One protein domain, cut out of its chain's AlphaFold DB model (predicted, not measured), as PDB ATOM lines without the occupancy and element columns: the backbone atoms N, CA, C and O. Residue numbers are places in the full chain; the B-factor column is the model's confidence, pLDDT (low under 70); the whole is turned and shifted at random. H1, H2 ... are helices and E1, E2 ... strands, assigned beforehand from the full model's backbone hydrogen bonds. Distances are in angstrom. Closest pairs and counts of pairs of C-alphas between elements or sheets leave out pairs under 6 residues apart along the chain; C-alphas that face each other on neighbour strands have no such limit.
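This is residues 111 to 252 of the 362 residues of an uncharacterized protein of Lachnospiraceae bacterium (UniProt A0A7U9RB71). A strongly twisted sheet makes the body, with the long helix H6 crossing over one face and H3 and H4 packed on either side of H6. The long strand E3 runs out of this body into a small arm, where E1, H1, H2 and E2 gather round its first part. The printed part has 142 residues with six named helices and seven named strands, which along the chain are E1, H1, H2, E2, E3, H3, H4, E4, E5, E6, E7, H5 and H6; the class is mixed, helices and strands, and the sheet is branched at E3, which is antiparallel to its neighbours E1 and E2 and parallel to its neighbour E4. The whole is elongated, spanning 56 by 36 by 29 A, and only just compact, close to loose, with a radius of gyration of the C-alphas of 17.3 A.

E1 is residues 111 to 115, beginning at C-alpha 111 (-47.627, -58.182, 42.275). H1 is 118 to 121, H2 126 to 132 and E2 134 to 136. E3, residues 141 to 156, is 40.8 A long, begins at C-alpha 141 (-59.174, -52.883, 54.895) and bends by 67 degrees at residue 145. H3 is 157 to 164; H4, 170 to 179, is 14.2 A long. E4, 184 to 191, is 21.8 A long, E5, 198 to 205, 21.5 A, and E6, 208 to 215, 22.4 A. E7 is 219 to 223 and H5 226 to 229. H6, 233 to 252, is 28.6 A long and ends at C-alpha 252 (-38.391, -32.174, 35.465).

E1 and E2 are antiparallel to E3 on opposite sides of it (N 112 and O 146, 2.8 A; N 134 and O 143, 2.8 A). E3 and E4 are parallel (N 153 and O 187, 2.8 A); with H3 and H4 between, they form a strand-helix-strand unit, two parallel neighbours joined through helices, with a right-handed crossover. E4 E5 E6 E7 is a meander, each strand the antiparallel neighbour of the one before (N 188 and O 200, 2.8 A; N 201 and O 212, 2.8 A; N 213 and O 220, 2.8 A). H6 is on the sheet at a height of 8.9 A, over E3 and E4, across the strands at 81 degrees to E3 on the local plane. H6 touches H3 at a steep tilt of 67 degrees, opposite ways, C-alphas Tyr 163 and Ala 237 being closest at 4.7 A. It touches H4 at a steep tilt of 47 degrees, the same way, closest at Leu 176 and Leu 243, C-alphas 5.7 A apart. H2, H3 and H4 only graze the sheet; H1, only just, and H5 are not on it. Every O i to N i+4 pair is within hydrogen-bond range in H3, H4 and H6, and 2 of 3 in H2; H1 and H5 are too short for one.

The C-alphas farthest apart, of Pro 125 and Glu 193, are 56.2 A apart. Residues 122 to 128, of which 126 to 128 belong to H2, stand free. The printed part has no cut and no long link; mean pLDDT of the printed part is 88.0, and no printed residue is under 70.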
ATOM      1  N   LYS A 111     -46.304 -58.549  41.764       86.88
ATOM      2  CA  LYS A 111     -47.627 -58.182  42.275       86.88
ATOM      3  C   LYS A 111     -47.477 -57.635  43.687       86.88
ATOM      4  O   LYS A 111     -46.909 -58.312  44.539       86.88
ATOM      5  N   ARG A 112     -47.991 -56.434  43.925       87.19
ATOM      6  CA  ARG A 112     -47.954 -55.765  45.224       87.19
ATOM      7  C   ARG A 112     -49.345 -55.411  45.699       87.19
ATOM      8  O   ARG A 112     -50.252 -55.193  44.894       87.19
ATOM      9  N   THR A 113     -49.493 -55.367  47.015       89.06
ATOM     10  CA  THR A 113     -50.767 -55.056  47.662       89.06
ATOM     11  C   THR A 113     -50.804 -53.578  48.022       89.06
ATOM     12  O   THR A 113     -49.982 -53.113  48.814       89.06
ATOM     13  N   LEU A 114     -51.766 -52.849  47.459       87.81
ATOM     14  CA  LEU A 114     -52.059 -51.460  47.804       87.81
ATOM     15  C   LEU A 114     -53.345 -51.414  48.628       87.81
ATOM     16  O   LEU A 114     -54.415 -51.674  48.082       87.81
ATOM     17  N   TYR A 115     -53.238 -51.084  49.914       89.06
ATOM     18  CA  TYR A 115     -54.413 -50.788  50.734       89.06
ATOM     19  C   TYR A 115     -54.982 -49.427  50.349       89.06
ATOM     20  O   TYR A 115     -54.228 -48.491  50.082       89.06
ATOM     21  N   ILE A 116     -56.305 -49.355  50.290       87.12
ATOM     22  CA  ILE A 116     -57.039 -48.146  49.944       87.12
ATOM     23  C   ILE A 116     -57.382 -47.411  51.235       87.12
ATOM     24  O   ILE A 116     -57.743 -48.038  52.229       87.12
ATOM     25  N   GLU A 117     -57.215 -46.093  51.224       85.06
ATOM     26  CA  GLU A 117     -57.590 -45.242  52.349       85.06
ATOM     27  C   GLU A 117     -59.108 -45.191  52.506       85.06
ATOM     28  O   GLU A 117     -59.844 -45.166  51.515       85.06
ATOM     29  N   ASP A 118     -59.563 -45.133  53.757       84.38
ATOM     30  CA  ASP A 118     -60.988 -45.183  54.089       84.38
ATOM     31  C   ASP A 118     -61.762 -44.026  53.438       84.38
ATOM     32  O   ASP A 118     -62.903 -44.186  53.018       84.38
ATOM     33  N   ASP A 119     -61.118 -42.875  53.255       84.56
ATOM     34  CA  ASP A 119     -61.724 -41.698  52.628       84.56
ATOM     35  C   ASP A 119     -62.070 -41.904  51.148       84.56
ATOM     36  O   ASP A 119     -63.021 -41.311  50.652       84.56
ATOM     37  N   ILE A 120     -61.356 -42.785  50.443       81.06
ATOM     38  CA  ILE A 120     -61.616 -43.081  49.025       81.06
ATOM     39  C   ILE A 120     -62.821 -44.021  48.876       81.06
ATOM     40  O   ILE A 120     -63.508 -44.001  47.855       81.06
ATOM     41  N   ILE A 121     -63.059 -44.873  49.876       85.62
ATOM     42  CA  ILE A 121     -64.098 -45.908  49.837       85.62
ATOM     43  C   ILE A 121     -65.415 -45.474  50.481       85.62
ATOM     44  O   ILE A 121     -66.443 -46.046  50.133       85.62
ATOM     45  N   LYS A 122     -65.404 -44.470  51.371       83.38
ATOM     46  CA  LYS A 122     -66.601 -43.975  52.079       83.38
ATOM     47  C   LYS A 122     -67.751 -43.601  51.142       83.38
ATOM     48  O   LYS A 122     -68.899 -43.892  51.457       83.38
ATOM     49  N   ASP A 123     -67.433 -43.017  49.990       83.12
ATOM     50  CA  ASP A 123     -68.433 -42.533  49.032       83.12
ATOM     51  C   ASP A 123     -68.818 -43.577  47.968       83.12
ATOM     52  O   ASP A 123     -69.649 -43.313  47.093       83.12
ATOM     53  N   LEU A 124     -68.211 -44.768  48.000       84.38
ATOM     54  CA  LEU A 124     -68.454 -45.808  47.007       84.38
ATOM     55  C   LEU A 124     -69.560 -46.769  47.471       84.38
ATOM     56  O   LEU A 124     -69.486 -47.312  48.572       84.38
ATOM     57  N   PRO A 125     -70.553 -47.074  46.612       87.19
ATOM     58  CA  PRO A 125     -71.522 -48.125  46.894       87.19
ATOM     59  C   PRO A 125     -70.827 -49.474  47.111       87.19
ATOM     60  O   PRO A 125     -69.882 -49.812  46.393       87.19
ATOM     61  N   GLU A 126     -71.353 -50.295  48.018       83.38
ATOM     62  CA  GLU A 126     -70.790 -51.612  48.363       83.38
ATOM     63  C   GLU A 126     -70.606 -52.526  47.136       83.38
ATOM     64  O   GLU A 126     -69.574 -53.178  46.966       83.38
ATOM     65  N   SER A 127     -71.554 -52.485  46.196       84.00
ATOM     66  CA  SER A 127     -71.474 -53.226  44.930       84.00
ATOM     67  C   SER A 127     -70.297 -52.794  44.044       84.00
ATOM     68  O   SER A 127     -69.731 -53.612  43.316       84.00
ATOM     69  N   GLN A 128     -69.899 -51.521  44.097       84.31
ATOM     70  CA  GLN A 128     -68.724 -51.021  43.385       84.31
ATOM     71  C   GLN A 128     -67.431 -51.366  44.126       84.31
ATOM     72  O   GLN A 128     -66.448 -51.720  43.470       84.31
ATOM     73  N   LEU A 129     -67.438 -51.322  45.462       84.62
ATOM     74  CA  LEU A 129     -66.288 -51.683  46.293       84.62
ATOM     75  C   LEU A 129     -65.853 -53.127  46.056       84.62
ATOM     76  O   LEU A 129     -64.698 -53.360  45.706       84.62
ATOM     77  N   LEU A 130     -66.791 -54.074  46.129       83.44
ATOM     78  CA  LEU A 130     -66.521 -55.502  45.923       83.44
ATOM     79  C   LEU A 130     -66.086 -55.829  44.484       83.44
ATOM     80  O   LEU A 130     -65.409 -56.827  44.243       83.44
ATOM     81  N   ARG A 131     -66.452 -54.985  43.509       85.81
ATOM     82  CA  ARG A 131     -66.014 -55.132  42.112       85.81
ATOM     83  C   ARG A 131     -64.589 -54.622  41.890       85.81
ATOM     84  O   ARG A 131     -63.870 -55.160  41.049       85.81
ATOM     85  N   LEU A 132     -64.208 -53.535  42.560       84.38
ATOM     86  CA  LEU A 132     -62.945 -52.829  42.322       84.38
ATOM     87  C   LEU A 132     -61.812 -53.287  43.245       84.38
ATOM     88  O   LEU A 132     -60.642 -53.213  42.851       84.38
ATOM     89  N   TYR A 133     -62.153 -53.754  44.445       90.00
ATOM     90  CA  TYR A 133     -61.219 -54.026  45.529       90.00
ATOM     91  C   TYR A 133     -61.493 -55.383  46.176       90.00
ATOM     92  O   TYR A 133     -62.606 -55.899  46.161       90.00
ATOM     93  N   LYS A 134     -60.447 -55.959  46.762       90.62
ATOM     94  CA  LYS A 134     -60.537 -57.125  47.642       90.62
ATOM     95  C   LYS A 134     -60.550 -56.647  49.090       90.62
ATOM     96  O   LYS A 134     -59.973 -55.602  49.383       90.62
ATOM     97  N   TYR A 135     -61.172 -57.405  49.982       89.12
ATOM     98  CA  TYR A 135     -61.206 -57.089  51.408       89.12
ATOM     99  C   TYR A 135     -60.247 -57.998  52.182       89.12
ATOM    100  O   TYR A 135     -60.223 -59.209  51.965       89.12
ATOM    101  N   ASP A 136     -59.416 -57.408  53.038       88.44
ATOM    102  CA  ASP A 136     -58.529 -58.123  53.955       88.44
ATOM    103  C   ASP A 136     -59.162 -58.138  55.348       88.44
ATOM    104  O   ASP A 136     -59.045 -57.164  56.092       88.44
ATOM    105  N   GLU A 137     -59.812 -59.250  55.704       88.06
ATOM    106  CA  GLU A 137     -60.503 -59.422  56.991       88.06
ATOM    107  C   GLU A 137     -59.577 -59.215  58.194       88.06
ATOM    108  O   GLU A 137     -60.001 -58.712  59.226       88.06
ATOM    109  N   LYS A 138     -58.286 -59.549  58.072       89.12
ATOM    110  CA  LYS A 138     -57.340 -59.441  59.196       89.12
ATOM    111  C   LYS A 138     -56.971 -58.004  59.530       89.12
ATOM    112  O   LYS A 138     -56.524 -57.732  60.639       89.12
ATOM    113  N   LYS A 139     -57.048 -57.115  58.543       84.81
ATOM    114  CA  LYS A 139     -56.711 -55.695  58.695       84.81
ATOM    115  C   LYS A 139     -57.922 -54.786  58.587       84.81
ATOM    116  O   LYS A 139     -57.741 -53.577  58.675       84.81
ATOM    117  N   GLU A 140     -59.089 -55.368  58.339       88.38
ATOM    118  CA  GLU A 140     -60.355 -54.682  58.106       88.38
ATOM    119  C   GLU A 140     -60.263 -53.613  57.001       88.38
ATOM    120  O   GLU A 140     -60.883 -52.557  57.082       88.38
ATOM    121  N   LYS A 141     -59.466 -53.870  55.949       89.81
ATOM    122  CA  LYS A 141     -59.174 -52.883  54.895       89.81
ATOM    123  C   LYS A 141     -59.349 -53.424  53.487       89.81
ATOM    124  O   LYS A 141     -58.948 -54.546  53.171       89.81
ATOM    125  N   TYR A 142     -59.858 -52.565  52.606       90.12
ATOM    126  CA  TYR A 142     -59.891 -52.827  51.172       90.12
ATOM    127  C   TYR A 142     -58.512 -52.641  50.541       90.12
ATOM    128  O   TYR A 142     -57.727 -51.773  50.928       90.12
ATOM    129  N   TYR A 143     -58.212 -53.454  49.534       91.00
ATOM    130  CA  TYR A 143     -56.961 -53.394  48.799       91.00
ATOM    131  C   TYR A 143     -57.133 -53.721  47.319       91.00
ATOM    132  O   TYR A 143     -58.088 -54.370  46.885       91.00
ATOM    133  N   LYS A 144     -56.150 -53.302  46.525       89.81
ATOM    134  CA  LYS A 144     -55.994 -53.687  45.126       89.81
ATOM    135  C   LYS A 144     -54.628 -54.321  44.902       89.81
ATOM    136  O   LYS A 144     -53.621 -53.868  45.443       89.81
ATOM    137  N   GLU A 145     -54.587 -55.347  44.060       88.31
ATOM    138  CA  GLU A 145     -53.329 -55.868  43.530       88.31
ATOM    139  C   GLU A 145     -52.868 -55.007  42.355       88.31
ATOM    140  O   GLU A 145     -53.592 -54.825  41.371       88.31
ATOM    141  N   ILE A 146     -51.650 -54.490  42.452       85.69
ATOM    142  CA  ILE A 146     -51.012 -53.711  41.395       85.69
ATOM    143  C   ILE A 146     -49.733 -54.400  40.929       85.69
ATOM    144  O   ILE A 146     -49.083 -55.125  41.682       85.69
ATOM    145  N   MET A 147     -49.359 -54.173  39.672       84.38
ATOM    146  CA  MET A 147     -48.091 -54.658  39.135       84.38
ATOM    147  C   MET A 147     -47.010 -53.606  39.358       84.38
ATOM    148  O   MET A 147     -47.057 -52.538  38.756       84.38
ATOM    149  N   SER A 148     -46.027 -53.931  40.192       81.00
ATOM    150  CA  SER A 148     -44.835 -53.120  40.390       81.00
ATOM    151  C   SER A 148     -43.806 -53.403  39.294       81.00
ATOM    152  O   SER A 148     -43.418 -54.556  39.074       81.00
ATOM    153  N   ILE A 149     -43.371 -52.353  38.599       82.81
ATOM    154  CA  ILE A 149     -42.451 -52.417  37.459       82.81
ATOM    155  C   ILE A 149     -41.020 -52.095  37.923       82.81
ATOM    156  O   ILE A 149     -40.827 -51.120  38.651       82.81
ATOM    157  N   PRO A 150     -40.006 -52.859  37.485       82.12
ATOM    158  CA  PRO A 150     -38.612 -52.585  37.826       82.12
ATOM    159  C   PRO A 150     -38.077 -51.330  37.126       82.12
ATOM    160  O   PRO A 150     -38.305 -51.120  35.931       82.12
ATOM    161  N   LYS A 151     -37.268 -50.543  37.837       82.00
ATOM    162  CA  LYS A 151     -36.406 -49.499  37.262       82.00
ATOM    163  C   LYS A 151     -34.986 -49.635  37.792       82.00
ATOM    164  O   LYS A 151     -34.789 -49.629  38.997       82.00
ATOM    165  N   LEU A 152     -34.006 -49.727  36.897       83.56
ATOM    166  CA  LEU A 152     -32.595 -49.732  37.277       83.56
ATOM    167  C   LEU A 152     -32.124 -48.300  37.558       83.56
ATOM    168  O   LEU A 152     -32.301 -47.416  36.718       83.56
ATOM    169  N   VAL A 153     -31.508 -48.094  38.717       83.06
ATOM    170  CA  VAL A 153     -30.849 -46.854  39.128       83.06
ATOM    171  C   VAL A 153     -29.408 -47.182  39.476       83.06
ATOM    172  O   VAL A 153     -29.114 -48.169  40.148       83.06
ATOM    173  N   LEU A 154     -28.502 -46.352  38.985       82.81
ATOM    174  CA  LEU A 154     -27.075 -46.516  39.181       82.81
ATOM    175  C   LEU A 154     -26.572 -45.289  39.914       82.81
ATOM    176  O   LEU A 154     -26.795 -44.167  39.457       82.81
ATOM    177  N   ILE A 155     -25.948 -45.516  41.060       81.94
ATOM    178  CA  ILE A 155     -25.444 -44.447  41.913       81.94
ATOM    179  C   ILE A 155     -23.943 -44.331  41.670       81.94
ATOM    180  O   ILE A 155     -23.213 -45.311  41.816       81.94
ATOM    181  N   ASN A 156     -23.501 -43.133  41.293       80.31
ATOM    182  CA  ASN A 156     -22.083 -42.808  41.184       80.31
ATOM    183  C   ASN A 156     -21.434 -42.864  42.579       80.31
ATOM    184  O   ASN A 156     -22.012 -42.366  43.545       80.31
ATOM    185  N   GLU A 157     -20.232 -43.433  42.665       82.38
ATOM    186  CA  GLU A 157     -19.410 -43.440  43.874       82.38
ATOM    187  C   GLU A 157     -19.260 -42.055  44.507       82.38
ATOM    188  O   GLU A 157     -19.484 -41.934  45.701       82.38
ATOM    189  N   GLU A 158     -18.978 -40.999  43.740       82.69
ATOM    190  CA  GLU A 158     -18.792 -39.646  44.295       82.69
ATOM    191  C   GLU A 158     -20.038 -39.143  45.043       82.69
ATOM    192  O   GLU A 158     -19.936 -38.590  46.140       82.69
ATOM    193  N   LEU A 159     -21.225 -39.379  44.473       83.38
ATOM    194  CA  LEU A 159     -22.504 -39.016  45.090       83.38
ATOM    195  C   LEU A 159     -22.794 -39.877  46.322       83.38
ATOM    196  O   LEU A 159     -23.300 -39.391  47.324       83.38
ATOM    197  N   TYR A 160     -22.475 -41.165  46.253       86.31
ATOM    198  CA  TYR A 160     -22.654 -42.066  47.383       86.31
ATOM    199  C   TYR A 160     -21.738 -41.686  48.558       86.31
ATOM    200  O   TYR A 160     -22.190 -41.613  49.698       86.31
ATOM    201  N   GLN A 161     -20.468 -41.383  48.274       88.31
ATOM    202  CA  GLN A 161     -19.474 -40.982  49.271       88.31
ATOM    203  C   GLN A 161     -19.830 -39.653  49.941       88.31
ATOM    204  O   GLN A 161     -19.661 -39.521  51.152       88.31
ATOM    205  N   SER A 162     -20.387 -38.688  49.199       90.00
ATOM    206  CA  SER A 162     -20.840 -37.426  49.798       90.00
ATOM    207  C   SER A 162     -21.990 -37.619  50.793       90.00
ATOM    208  O   SER A 162     -22.128 -36.824  51.724       90.00
ATOM    209  N   TYR A 163     -22.775 -38.693  50.645       92.06
ATOM    210  CA  TYR A 163     -23.865 -39.033  51.556       92.06
ATOM    211  C   TYR A 163     -23.511 -39.987  52.688       92.06
ATOM    212  O   TYR A 163     -24.248 -40.013  53.669       92.06
ATOM    213  N   LEU A 164     -22.389 -40.704  52.621       90.88
ATOM    214  CA  LEU A 164     -21.959 -41.589  53.709       90.88
ATOM    215  C   LEU A 164     -21.735 -40.853  55.035       90.88
ATOM    216  O   LEU A 164     -21.973 -41.420  56.092       90.88
ATOM    217  N   MET A 165     -21.316 -39.588  54.984       83.19
ATOM    218  CA  MET A 165     -21.044 -38.778  56.178       83.19
ATOM    219  C   MET A 165     -22.251 -37.945  56.639       83.19
ATOM    220  O   MET A 165     -22.125 -37.139  57.560       83.19
ATOM    221  N   ARG A 166     -23.408 -38.078  55.978       89.62
ATOM    222  CA  ARG A 166     -24.610 -37.295  56.274       89.62
ATOM    223  C   ARG A 166     -25.611 -38.132  57.059       89.62
ATOM    224  O   ARG A 166     -25.995 -39.216  56.636       89.62
ATOM    225  N   GLU A 167     -26.118 -37.566  58.148       88.12
ATOM    226  CA  GLU A 167     -27.202 -38.184  58.906       88.12
ATOM    227  C   GLU A 167     -28.512 -38.199  58.107       88.12
ATOM    228  O   GLU A 167     -28.938 -37.183  57.549       88.12
ATOM    229  N   PHE A 168     -29.163 -39.363  58.086       91.62
ATOM    230  CA  PHE A 168     -30.504 -39.531  57.539       91.62
ATOM    231  C   PHE A 168     -31.552 -39.129  58.573       91.62
ATOM    232  O   PHE A 168     -31.498 -39.550  59.727       91.62
ATOM    233  N   THR A 169     -32.532 -38.336  58.163       93.12
ATOM    234  CA  THR A 169     -33.528 -37.745  59.062       93.12
ATOM    235  C   THR A 169     -34.931 -38.296  58.819       93.12
ATOM    236  O   THR A 169     -35.299 -38.675  57.706       93.12
ATOM    237  N   ASP A 170     -35.797 -38.218  59.836       93.25
ATOM    238  CA  ASP A 170     -37.225 -38.554  59.703       93.25
ATOM    239  C   ASP A 170     -37.932 -37.758  58.599       93.25
ATOM    240  O   ASP A 170     -38.856 -38.247  57.945       93.25
ATOM    241  N   LYS A 171     -37.510 -36.506  58.380       94.44
ATOM    242  CA  LYS A 171     -38.059 -35.653  57.320       94.44
ATOM    243  C   LYS A 171     -37.734 -36.217  55.939       94.44
ATOM    244  O   LYS A 171     -38.588 -36.183  55.055       94.44
ATOM    245  N   GLU A 172     -36.526 -36.736  55.753       94.38
ATOM    246  CA  GLU A 172     -36.110 -37.378  54.505       94.38
ATOM    247  C   GLU A 172     -36.804 -38.716  54.311       94.38
ATOM    248  O   GLU A 172     -37.268 -38.978  53.204       94.38
ATOM    249  N   LEU A 173     -36.970 -39.506  55.377       93.44
ATOM    250  CA  LEU A 173     -37.729 -40.753  55.314       93.44
ATOM    251  C   LEU A 173     -39.168 -40.511  54.850       93.44
ATOM    252  O   LEU A 173     -39.627 -41.158  53.911       93.44
ATOM    253  N   LYS A 174     -39.865 -39.545  55.465       93.19
ATOM    254  CA  LYS A 174     -41.235 -39.167  55.076       93.19
ATOM    255  C   LYS A 174     -41.297 -38.696  53.629       93.19
ATOM    256  O   LYS A 174     -42.145 -39.140  52.864       93.19
ATOM    257  N   ARG A 175     -40.359 -37.836  53.227       94.06
ATOM    258  CA  ARG A 175     -40.296 -37.320  51.857       94.06
ATOM    259  C   ARG A 175     -40.016 -38.419  50.835       94.06
ATOM    260  O   ARG A 175     -40.557 -38.380  49.733       94.06
ATOM    261  N   LEU A 176     -39.163 -39.378  51.180       92.94
ATOM    262  CA  LEU A 176     -38.868 -40.522  50.332       92.94
ATOM    263  C   LEU A 176     -40.089 -41.430  50.210       92.94
ATOM    264  O   LEU A 176     -40.433 -41.821  49.096       92.94
ATOM    265  N   ASP A 177     -40.781 -41.696  51.319       91.50
ATOM    266  CA  ASP A 177     -42.027 -42.451  51.299       91.50
ATOM    267  C   ASP A 177     -43.061 -41.771  50.384       91.50
ATOM    268  O   ASP A 177     -43.604 -42.413  49.493       91.50
ATOM    269  N   GLU A 178     -43.265 -40.459  50.475       90.81
ATOM    270  CA  GLU A 178     -44.178 -39.737  49.572       90.81
ATOM    271  C   GLU A 178     -43.789 -39.826  48.085       90.81
ATOM    272  O   GLU A 178     -44.655 -39.822  47.207       90.81
ATOM    273  N   LEU A 179     -42.489 -39.855  47.781       89.50
ATOM    274  CA  LEU A 179     -41.983 -39.802  46.409       89.50
ATOM    275  C   LEU A 179     -41.862 -41.169  45.738       89.50
ATOM    276  O   LEU A 179     -41.903 -41.233  44.507       89.50
ATOM    277  N   VAL A 180     -41.688 -42.247  46.502       90.00
ATOM    278  CA  VAL A 180     -41.590 -43.600  45.949       90.00
ATOM    279  C   VAL A 180     -42.982 -44.072  45.522       90.00
ATOM    280  O   VAL A 180     -43.855 -44.274  46.370       90.00
ATOM    281  N   PRO A 181     -43.212 -44.315  44.222       84.75
ATOM    282  CA  PRO A 181     -44.516 -44.753  43.761       84.75
ATOM    283  C   PRO A 181     -44.704 -46.255  44.019       84.75
ATOM    284  O   PRO A 181     -43.763 -47.048  43.968       84.75
ATOM    285  N   VAL A 182     -45.942 -46.658  44.303       83.31
ATOM    286  CA  VAL A 182     -46.271 -48.034  44.724       83.31
ATOM    287  C   VAL A 182     -46.138 -49.036  43.564       83.31
ATOM    288  O   VAL A 182     -45.797 -50.204  43.757       83.31
ATOM    289  N   ASP A 183     -46.366 -48.573  42.338       81.31
ATOM    290  CA  ASP A 183     -46.311 -49.347  41.095       81.31
ATOM    291  C   ASP A 183     -44.895 -49.456  40.500       81.31
ATOM    292  O   ASP A 183     -44.718 -49.976  39.396       81.31
ATOM    293  N   VAL A 184     -43.861 -49.031  41.231       81.88
ATOM    294  CA  VAL A 184     -42.461 -49.171  40.818       81.88
ATOM    295  C   VAL A 184     -41.634 -49.768  41.947       81.88
ATOM    296  O   VAL A 184     -41.892 -49.564  43.134       81.88
ATOM    297  N   HIS A 185     -40.617 -50.530  41.572       86.25
ATOM    298  CA  HIS A 185     -39.517 -50.865  42.458       86.25
ATOM    299  C   HIS A 185     -38.197 -50.536  41.777       86.25
ATOM    300  O   HIS A 185     -38.010 -50.780  40.583       86.25
ATOM    301  N   PHE A 186     -37.292 -49.938  42.535       87.56
ATOM    302  CA  PHE A 186     -36.005 -49.482  42.044       87.56
ATOM    303  C   PHE A 186     -34.963 -50.542  42.349       87.56
ATOM    304  O   PHE A 186     -34.728 -50.834  43.513       87.56
ATOM    305  N   ILE A 187     -34.350 -51.111  41.317       88.56
ATOM    306  CA  ILE A 187     -33.152 -51.939  41.439       88.56
ATOM    307  C   ILE A 187     -31.976 -50.970  41.454       88.56
ATOM    308  O   ILE A 187     -31.770 -50.253  40.478       88.56
ATOM    309  N   ILE A 188     -31.233 -50.918  42.548       89.50
ATOM    310  CA  ILE A 188     -30.195 -49.923  42.784       89.50
ATOM    311  C   ILE A 188     -28.846 -50.622  42.905       89.50
ATOM    312  O   ILE A 188     -28.688 -51.557  43.691       89.50
ATOM    313  N   VAL A 189     -27.875 -50.151  42.126       86.81
ATOM    314  CA  VAL A 189     -26.477 -50.590  42.201       86.81
ATOM    315  C   VAL A 189     -25.598 -49.364  42.409       86.81
ATOM    316  O   VAL A 189     -25.686 -48.390  41.659       86.81
ATOM    317  N   VAL A 190     -24.751 -49.417  43.434       87.94
ATOM    318  CA  VAL A 190     -23.766 -48.374  43.726       87.94
ATOM    319  C   VAL A 190     -22.468 -48.736  43.014       87.94
ATOM    320  O   VAL A 190     -21.937 -49.830  43.188       87.94
ATOM    321  N   GLN A 191     -21.952 -47.819  42.201       83.12
ATOM    322  CA  GLN A 191     -20.743 -48.010  41.403       83.12
ATOM    323  C   GLN A 191     -19.474 -47.714  42.217       83.12
ATOM    324  O   GLN A 191     -18.645 -46.935  41.772       83.12
ATOM    325  N   SER A 192     -19.344 -48.310  43.403       82.75
ATOM    326  CA  SER A 192     -18.168 -48.188  44.278       82.75
ATOM    327  C   SER A 192     -17.521 -49.551  44.491       82.75
ATOM    328  O   SER A 192     -18.222 -50.560  44.603       82.75
ATOM    329  N   GLU A 193     -16.195 -49.585  44.641       82.25
ATOM    330  CA  GLU A 193     -15.459 -50.802  45.009       82.25
ATOM    331  C   GLU A 193     -15.961 -51.428  46.319       82.25
ATOM    332  O   GLU A 193     -15.969 -52.650  46.462       82.25
ATOM    333  N   THR A 194     -16.445 -50.605  47.255       85.81
ATOM    334  CA  THR A 194     -16.975 -51.067  48.551       85.81
ATOM    335  C   THR A 194     -18.345 -51.741  48.441       85.81
ATOM    336  O   THR A 194     -18.708 -52.557  49.285       85.81
ATOM    337  N   GLN A 195     -19.108 -51.420  47.394       87.62
ATOM    338  CA  GLN A 195     -20.493 -51.864  47.193       87.62
ATOM    339  C   GLN A 195     -20.651 -52.762  45.956       87.62
ATOM    340  O   GLN A 195     -21.765 -53.152  45.610       87.62
ATOM    341  N   LYS A 196     -19.541 -53.137  45.307       84.62
ATOM    342  CA  LYS A 196     -19.518 -53.847  44.018       84.62
ATOM    343  C   LYS A 196     -20.205 -55.210  43.998       84.62
ATOM    344  O   LYS A 196     -20.467 -55.728  42.920       84.62
ATOM    345  N   ASP A 197     -20.481 -55.790  45.163       89.88
ATOM    346  CA  ASP A 197     -21.116 -57.105  45.304       89.88
ATOM    347  C   ASP A 197     -22.533 -57.018  45.886       89.88
ATOM    348  O   ASP A 197     -23.102 -58.037  46.290       89.88
ATOM    349  N   ILE A 198     -23.096 -55.808  45.956       94.69
ATOM    350  CA  ILE A 198     -24.384 -55.543  46.587       94.69
ATOM    351  C   ILE A 198     -25.357 -54.970  45.561       94.69
ATOM    352  O   ILE A 198     -25.026 -54.120  44.734       94.69
ATOM    353  N   THR A 199     -26.590 -55.457  45.595       95.62
ATOM    354  CA  THR A 199     -27.708 -54.879  44.850       95.62
ATOM    355  C   THR A 199     -28.864 -54.662  45.804       95.62
ATOM    356  O   THR A 199     -29.184 -55.539  46.604       95.62
ATOM    357  N   TYR A 200     -29.505 -53.506  45.700       96.88
ATOM    358  CA  TYR A 200     -30.673 -53.159  46.498       96.88
ATOM    359  C   TYR A 200     -31.919 -53.172  45.618       96.88
ATOM    360  O   TYR A 200     -31.856 -52.823  44.441       96.88
ATOM    361  N   VAL A 201     -33.062 -53.548  46.176       96.12
ATOM    362  CA  VAL A 201     -34.371 -53.271  45.588       96.12
ATOM    363  C   VAL A 201     -35.185 -52.476  46.582       96.12
ATOM    364  O   VAL A 201     -35.402 -52.917  47.702       96.12
ATOM    365  N   VAL A 202     -35.649 -51.309  46.159       95.44
ATOM    366  CA  VAL A 202     -36.392 -50.375  47.000       95.44
ATOM    367  C   VAL A 202     -37.802 -50.206  46.455       95.44
ATOM    368  O   VAL A 202     -37.999 -50.009  45.254       95.44
ATOM    369  N   GLY A 203     -38.813 -50.271  47.317       92.88
ATOM    370  CA  GLY A 203     -40.186 -49.988  46.914       92.88
ATOM    371  C   GLY A 203     -41.185 -50.099  48.056       92.88
ATOM    372  O   GLY A 203     -40.800 -50.227  49.210       92.88
ATOM    373  N   LYS A 204     -42.477 -50.046  47.728       91.44
ATOM    374  CA  LYS A 204     -43.563 -50.184  48.702       91.44
ATOM    375  C   LYS A 204     -44.353 -51.461  48.505       91.44
ATOM    376  O   LYS A 204     -44.785 -51.702  47.381       91.44
ATOM    377  N   ASP A 205     -44.611 -52.204  49.574       88.38
ATOM    378  CA  ASP A 205     -45.584 -53.301  49.599       88.38
ATOM    379  C   ASP A 205     -46.417 -53.255  50.884       88.38
ATOM    380  O   ASP A 205     -45.907 -52.941  51.956       88.38
ATOM    381  N   LYS A 206     -47.721 -53.546  50.787       85.50
ATOM    382  CA  LYS A 206     -48.658 -53.541  51.930       85.50
ATOM    383  C   LYS A 206     -48.645 -52.233  52.739       85.50
ATOM    384  O   LYS A 206     -48.837 -52.261  53.954       85.50
ATOM    385  N   GLY A 207     -48.420 -51.104  52.065       79.69
ATOM    386  CA  GLY A 207     -48.309 -49.778  52.686       79.69
ATOM    387  C   GLY A 207     -46.995 -49.532  53.437       79.69
ATOM    388  O   GLY A 207     -46.857 -48.497  54.075       79.69
ATOM    389  N   LYS A 208     -46.036 -50.459  53.369       86.75
ATOM    390  CA  LYS A 208     -44.718 -50.332  53.988       86.75
ATOM    391  C   LYS A 208     -43.649 -50.085  52.943       86.75
ATOM    392  O   LYS A 208     -43.667 -50.691  51.871       86.75
ATOM    393  N   PHE A 209     -42.690 -49.242  53.295       90.19
ATOM    394  CA  PHE A 209     -41.473 -49.057  52.527       90.19
ATOM    395  C   PHE A 209     -40.481 -50.178  52.865       90.19
ATOM    396  O   PHE A 209     -40.210 -50.431  54.038       90.19
ATOM    397  N   ILE A 210     -39.991 -50.882  51.845       93.12
ATOM    398  CA  ILE A 210     -39.150 -52.078  51.978       93.12
ATOM    399  C   ILE A 210     -37.859 -51.944  51.169       93.12
ATOM    400  O   ILE A 210     -37.840 -51.330  50.094       93.12
ATOM    401  N   ILE A 211     -36.799 -52.569  51.680       95.88
ATOM    402  CA  ILE A 211     -35.524 -52.768  50.989       95.88
ATOM    403  C   ILE A 211     -35.226 -54.262  50.950       95.88
ATOM    404  O   ILE A 211     -35.034 -54.885  51.994       95.88
ATOM    405  N   ASP A 212     -35.113 -54.826  49.754       96.19
ATOM    406  CA  ASP A 212     -34.462 -56.117  49.565       96.19
ATOM    407  C   ASP A 212     -32.972 -55.885  49.302       96.19
ATOM    408  O   ASP A 212     -32.591 -55.075  48.458       96.19
ATOM    409  N   ILE A 213     -32.117 -56.613  50.009       96.94
ATOM    410  CA  ILE A 213     -30.661 -56.550  49.871       96.94
ATOM    411  C   ILE A 213     -30.192 -57.891  49.327       96.94
ATOM    412  O   ILE A 213     -30.430 -58.923  49.952       96.94
ATOM    413  N   LEU A 214     -29.506 -57.874  48.188       97.12
ATOM    414  CA  LEU A 214     -28.827 -59.029  47.615       97.12
ATOM    415  C   LEU A 214     -27.321 -58.852  47.764       97.12
ATOM    416  O   LEU A 214     -26.745 -57.904  47.233       97.12
ATOM    417  N   LYS A 215     -26.691 -59.807  48.443       94.81
ATOM    418  CA  LYS A 215     -25.243 -60.011  48.434       94.81
ATOM    419  C   LYS A 215     -24.930 -61.374  47.834       94.81
ATOM    420  O   LYS A 215     -25.798 -62.242  47.747       94.81
ATOM    421  N   ARG A 216     -23.658 -61.594  47.502       92.00
ATOM    422  CA  ARG A 216     -23.144 -62.880  46.993       92.00
ATOM    423  C   ARG A 216     -23.515 -64.079  47.879       92.00
ATOM    424  O   ARG A 216     -23.601 -65.190  47.381       92.00
ATOM    425  N   GLU A 217     -23.732 -63.862  49.176       90.81
ATOM    426  CA  GLU A 217     -23.961 -64.931  50.155       90.81
ATOM    427  C   GLU A 217     -25.394 -65.021  50.667       90.81
ATOM    428  O   GLU A 217     -25.793 -66.083  51.131       90.81
ATOM    429  N   TYR A 218     -26.175 -63.945  50.630       93.06
ATOM    430  CA  TYR A 218     -27.525 -63.939  51.185       93.06
ATOM    431  C   TYR A 218     -28.413 -62.920  50.482       93.06
ATOM    432  O   TYR A 218     -27.935 -61.953  49.891       93.06
ATOM    433  N   ALA A 219     -29.720 -63.123  50.616       95.94
ATOM    434  CA  ALA A 219     -30.719 -62.119  50.297       95.94
ATOM    435  C   ALA A 219     -31.659 -61.938  51.491       95.94
ATOM    436  O   ALA A 219     -32.033 -62.922  52.136       95.94
ATOM    437  N   VAL A 220     -32.012 -60.692  51.801       94.69
ATOM    438  CA  VAL A 220     -32.875 -60.354  52.940       94.69
ATOM    439  C   VAL A 220     -33.777 -59.173  52.607       94.69
ATOM    440  O   VAL A 220     -33.337 -58.229  51.956       94.69
ATOM    441  N   THR A 221     -35.017 -59.221  53.082       94.00
ATOM    442  CA  THR A 221     -35.972 -58.108  53.035       94.00
ATOM    443  C   THR A 221     -35.977 -57.387  54.376       94.00
ATOM    444  O   THR A 221     -35.990 -58.028  55.428       94.00
ATOM    445  N   VAL A 222     -35.980 -56.060  54.343       93.12
ATOM    446  CA  VAL A 222     -35.954 -55.204  55.525       93.12
ATOM    447  C   VAL A 222     -37.033 -54.128  55.407       93.12
ATOM    448  O   VAL A 222     -37.116 -53.436  54.392       93.12
ATOM    449  N   ASP A 223     -37.842 -53.968  56.455       91.31
ATOM    450  CA  ASP A 223     -38.785 -52.853  56.580       91.31
ATOM    451  C   ASP A 223     -38.010 -51.563  56.891       91.31
ATOM    452  O   ASP A 223     -37.231 -51.511  57.846       91.31
ATOM    453  N   VAL A 224     -38.226 -50.508  56.106       88.38
ATOM    454  CA  VAL A 224     -37.514 -49.238  56.287       88.38
ATOM    455  C   VAL A 224     -38.143 -48.441  57.417       88.38
ATOM    456  O   VAL A 224     -39.292 -48.010  57.341       88.38
ATOM    457  N   ASN A 225     -37.362 -48.214  58.465       89.88
ATOM    458  CA  ASN A 225     -37.684 -47.308  59.558       89.88
ATOM    459  C   ASN A 225     -36.381 -46.770  60.170       89.88
ATOM    460  O   ASN A 225     -35.312 -47.342  59.947       89.88
ATOM    461  N   MET A 226     -36.459 -45.703  60.969       88.50
ATOM    462  CA  MET A 226     -35.259 -45.104  61.569       88.50
ATOM    463  C   MET A 226     -34.467 -46.077  62.445       88.50
ATOM    464  O   MET A 226     -33.245 -46.082  62.385       88.50
ATOM    465  N   SER A 227     -35.129 -46.966  63.195       87.81
ATOM    466  CA  SER A 227     -34.420 -47.934  64.048       87.81
ATOM    467  C   SER A 227     -33.540 -48.906  63.255       87.81
ATOM    468  O   SER A 227     -32.491 -49.319  63.738       87.81
ATOM    469  N   VAL A 228     -33.943 -49.236  62.026       86.94
ATOM    470  CA  VAL A 228     -33.183 -50.081  61.100       86.94
ATOM    471  C   VAL A 228     -32.052 -49.308  60.425       86.94
ATOM    472  O   VAL A 228     -31.011 -49.896  60.130       86.94
ATOM    473  N   LEU A 229     -32.267 -48.023  60.138       88.50
ATOM    474  CA  LEU A 229     -31.288 -47.169  59.463       88.50
ATOM    475  C   LEU A 229     -30.193 -46.668  60.414       88.50
ATOM    476  O   LEU A 229     -29.090 -46.369  59.959       88.50
ATOM    477  N   ASN A 230     -30.460 -46.626  61.721       86.00
ATOM    478  CA  ASN A 230     -29.481 -46.236  62.730       86.00
ATOM    479  C   ASN A 230     -28.233 -47.133  62.670       86.00
ATOM    480  O   ASN A 230     -28.312 -48.348  62.855       86.00
ATOM    481  N   GLY A 231     -27.072 -46.519  62.420       84.00
ATOM    482  CA  GLY A 231     -25.789 -47.216  62.280       84.00
ATOM    483  C   GLY A 231     -25.606 -47.965  60.955       84.00
ATOM    484  O   GLY A 231     -24.674 -48.759  60.832       84.00
ATOM    485  N   ARG A 232     -26.491 -47.752  59.971       90.75
ATOM    486  CA  ARG A 232     -26.377 -48.277  58.602       90.75
ATOM    487  C   ARG A 232     -26.203 -47.141  57.604       90.75
ATOM    488  O   ARG A 232     -27.101 -46.830  56.816       90.75
ATOM    489  N   ASP A 233     -25.030 -46.522  57.658       91.81
ATOM    490  CA  ASP A 233     -24.672 -45.372  56.823       91.81
ATOM    491  C   ASP A 233     -24.724 -45.717  55.327       91.81
ATOM    492  O   ASP A 233     -25.082 -44.883  54.499       91.81
ATOM    493  N   ASP A 234     -24.469 -46.983  54.980       92.19
ATOM    494  CA  ASP A 234     -24.568 -47.503  53.618       92.19
ATOM    495  C   ASP A 234     -25.995 -47.433  53.053       92.19
ATOM    496  O   ASP A 234     -26.221 -46.932  51.944       92.19
ATOM    497  N   LEU A 235     -26.982 -47.887  53.829       93.88
ATOM    498  CA  LEU A 235     -28.392 -47.802  53.455       93.88
ATOM    499  C   LEU A 235     -28.869 -46.352  53.429       93.88
ATOM    500  O   LEU A 235     -29.556 -45.959  52.487       93.88
ATOM    501  N   SER A 236     -28.482 -45.558  54.426       94.50
ATOM    502  CA  SER A 236     -28.811 -44.133  54.505       94.50
ATOM    503  C   SER A 236     -28.318 -43.369  53.274       94.50
ATOM    504  O   SER A 236     -29.106 -42.690  52.611       94.50
ATOM    505  N   ALA A 237     -27.055 -43.555  52.882       93.88
ATOM    506  CA  ALA A 237     -26.473 -42.915  51.705       93.88
ATOM    507  C   ALA A 237     -27.146 -43.347  50.392       93.88
ATOM    508  O   ALA A 237     -27.420 -42.522  49.510       93.88
ATOM    509  N   MET A 238     -27.469 -44.639  50.267       94.62
ATOM    510  CA  MET A 238     -28.219 -45.170  49.127       94.62
ATOM    511  C   MET A 238     -29.623 -44.548  49.028       94.62
ATOM    512  O   MET A 238     -30.037 -44.132  47.941       94.62
ATOM    513  N   LEU A 239     -30.341 -44.419  50.149       95.38
ATOM    514  CA  LEU A 239     -31.678 -43.820  50.183       95.38
ATOM    515  C   LEU A 239     -31.657 -42.310  49.906       95.38
ATOM    516  O   LEU A 239     -32.541 -41.823  49.202       95.38
ATOM    517  N   LEU A 240     -30.649 -41.575  50.389       93.00
ATOM    518  CA  LEU A 240     -30.460 -40.152  50.059       93.00
ATOM    519  C   LEU A 240     -30.200 -39.951  48.567       93.00
ATOM    520  O   LEU A 240     -30.803 -39.080  47.940       93.00
ATOM    521  N   SER A 241     -29.377 -40.814  47.973       89.44
ATOM    522  CA  SER A 241     -29.117 -40.797  46.531       89.44
ATOM    523  C   SER A 241     -30.397 -41.049  45.723       89.44
ATOM    524  O   SER A 241     -30.651 -40.396  44.707       89.44
ATOM    525  N   LEU A 242     -31.243 -41.981  46.181       89.69
ATOM    526  CA  LEU A 242     -32.548 -42.229  45.571       89.69
ATOM    527  C   LEU A 242     -33.492 -41.029  45.741       89.69
ATOM    528  O   LEU A 242     -34.206 -40.677  44.800       89.69
ATOM    529  N   LEU A 243     -33.501 -40.401  46.918       90.75
ATOM    530  CA  LEU A 243     -34.325 -39.230  47.204       90.75
ATOM    531  C   LEU A 243     -34.013 -38.085  46.234       90.75
ATOM    532  O   LEU A 243     -34.934 -37.525  45.637       90.75
ATOM    533  N   ASP A 244     -32.733 -37.786  46.023       85.25
ATOM    534  CA  ASP A 244     -32.289 -36.774  45.063       85.25
ATOM    535  C   ASP A 244     -32.779 -37.066  43.650       85.25
ATOM    536  O   ASP A 244     -33.400 -36.211  43.012       85.25
ATOM    537  N   TYR A 245     -32.582 -38.302  43.190       84.88
ATOM    538  CA  TYR A 245     -33.052 -38.747  41.883       84.88
ATOM    539  C   TYR A 245     -34.566 -38.535  41.710       84.88
ATOM    540  O   TYR A 245     -35.023 -38.039  40.675       84.88
ATOM    541  N   LEU A 246     -35.363 -38.868  42.728       83.12
ATOM    542  CA  LEU A 246     -36.816 -38.692  42.690       83.12
ATOM    543  C   LEU A 246     -37.227 -37.216  42.724       83.12
ATOM    544  O   LEU A 246     -38.162 -36.819  42.019       83.12
ATOM    545  N   ILE A 247     -36.523 -36.384  43.497       80.31
ATOM    546  CA  ILE A 247     -36.734 -34.933  43.519       80.31
ATOM    547  C   ILE A 247     -36.456 -34.338  42.136       80.31
ATOM    548  O   ILE A 247     -37.258 -33.539  41.644       80.31
ATOM    549  N   GLU A 248     -35.358 -34.729  41.489       78.50
ATOM    550  CA  GLU A 248     -35.015 -34.271  40.141       78.50
ATOM    551  C   GLU A 248     -36.057 -34.685  39.103       78.50
ATOM    552  O   GLU A 248     -36.485 -33.853  38.297       78.50
ATOM    553  N   ILE A 249     -36.534 -35.934  39.145       76.19
ATOM    554  CA  ILE A 249     -37.606 -36.392  38.253       76.19
ATOM    555  C   ILE A 249     -38.860 -35.547  38.441       76.19
ATOM    556  O   ILE A 249     -39.422 -35.057  37.460       76.19
ATOM    557  N   ARG A 250     -39.290 -35.332  39.689       78.31
ATOM    558  CA  ARG A 250     -40.503 -34.560  39.983       78.31
ATOM    559  C   ARG A 250     -40.381 -33.108  39.518       78.31
ATOM    560  O   ARG A 250     -41.351 -32.551  38.991       78.31
ATOM    561  N   LYS A 251     -39.201 -32.495  39.671       76.88
ATOM    562  CA  LYS A 251     -38.904 -31.156  39.133       76.88
ATOM    563  C   LYS A 251     -39.019 -31.142  37.608       76.88
ATOM    564  O   LYS A 251     -39.784 -30.342  37.071       76.88
ATOM    565  N   ALA A 252     -38.364 -32.080  36.924       73.12
ATOM    566  CA  ALA A 252     -38.391 -32.174  35.465       73.12
ATOM    567  C   ALA A 252     -39.809 -32.421  34.914       73.12
ATOM    568  O   ALA A 252     -40.205 -31.847  33.899       73.12
TER     569      ALA A 252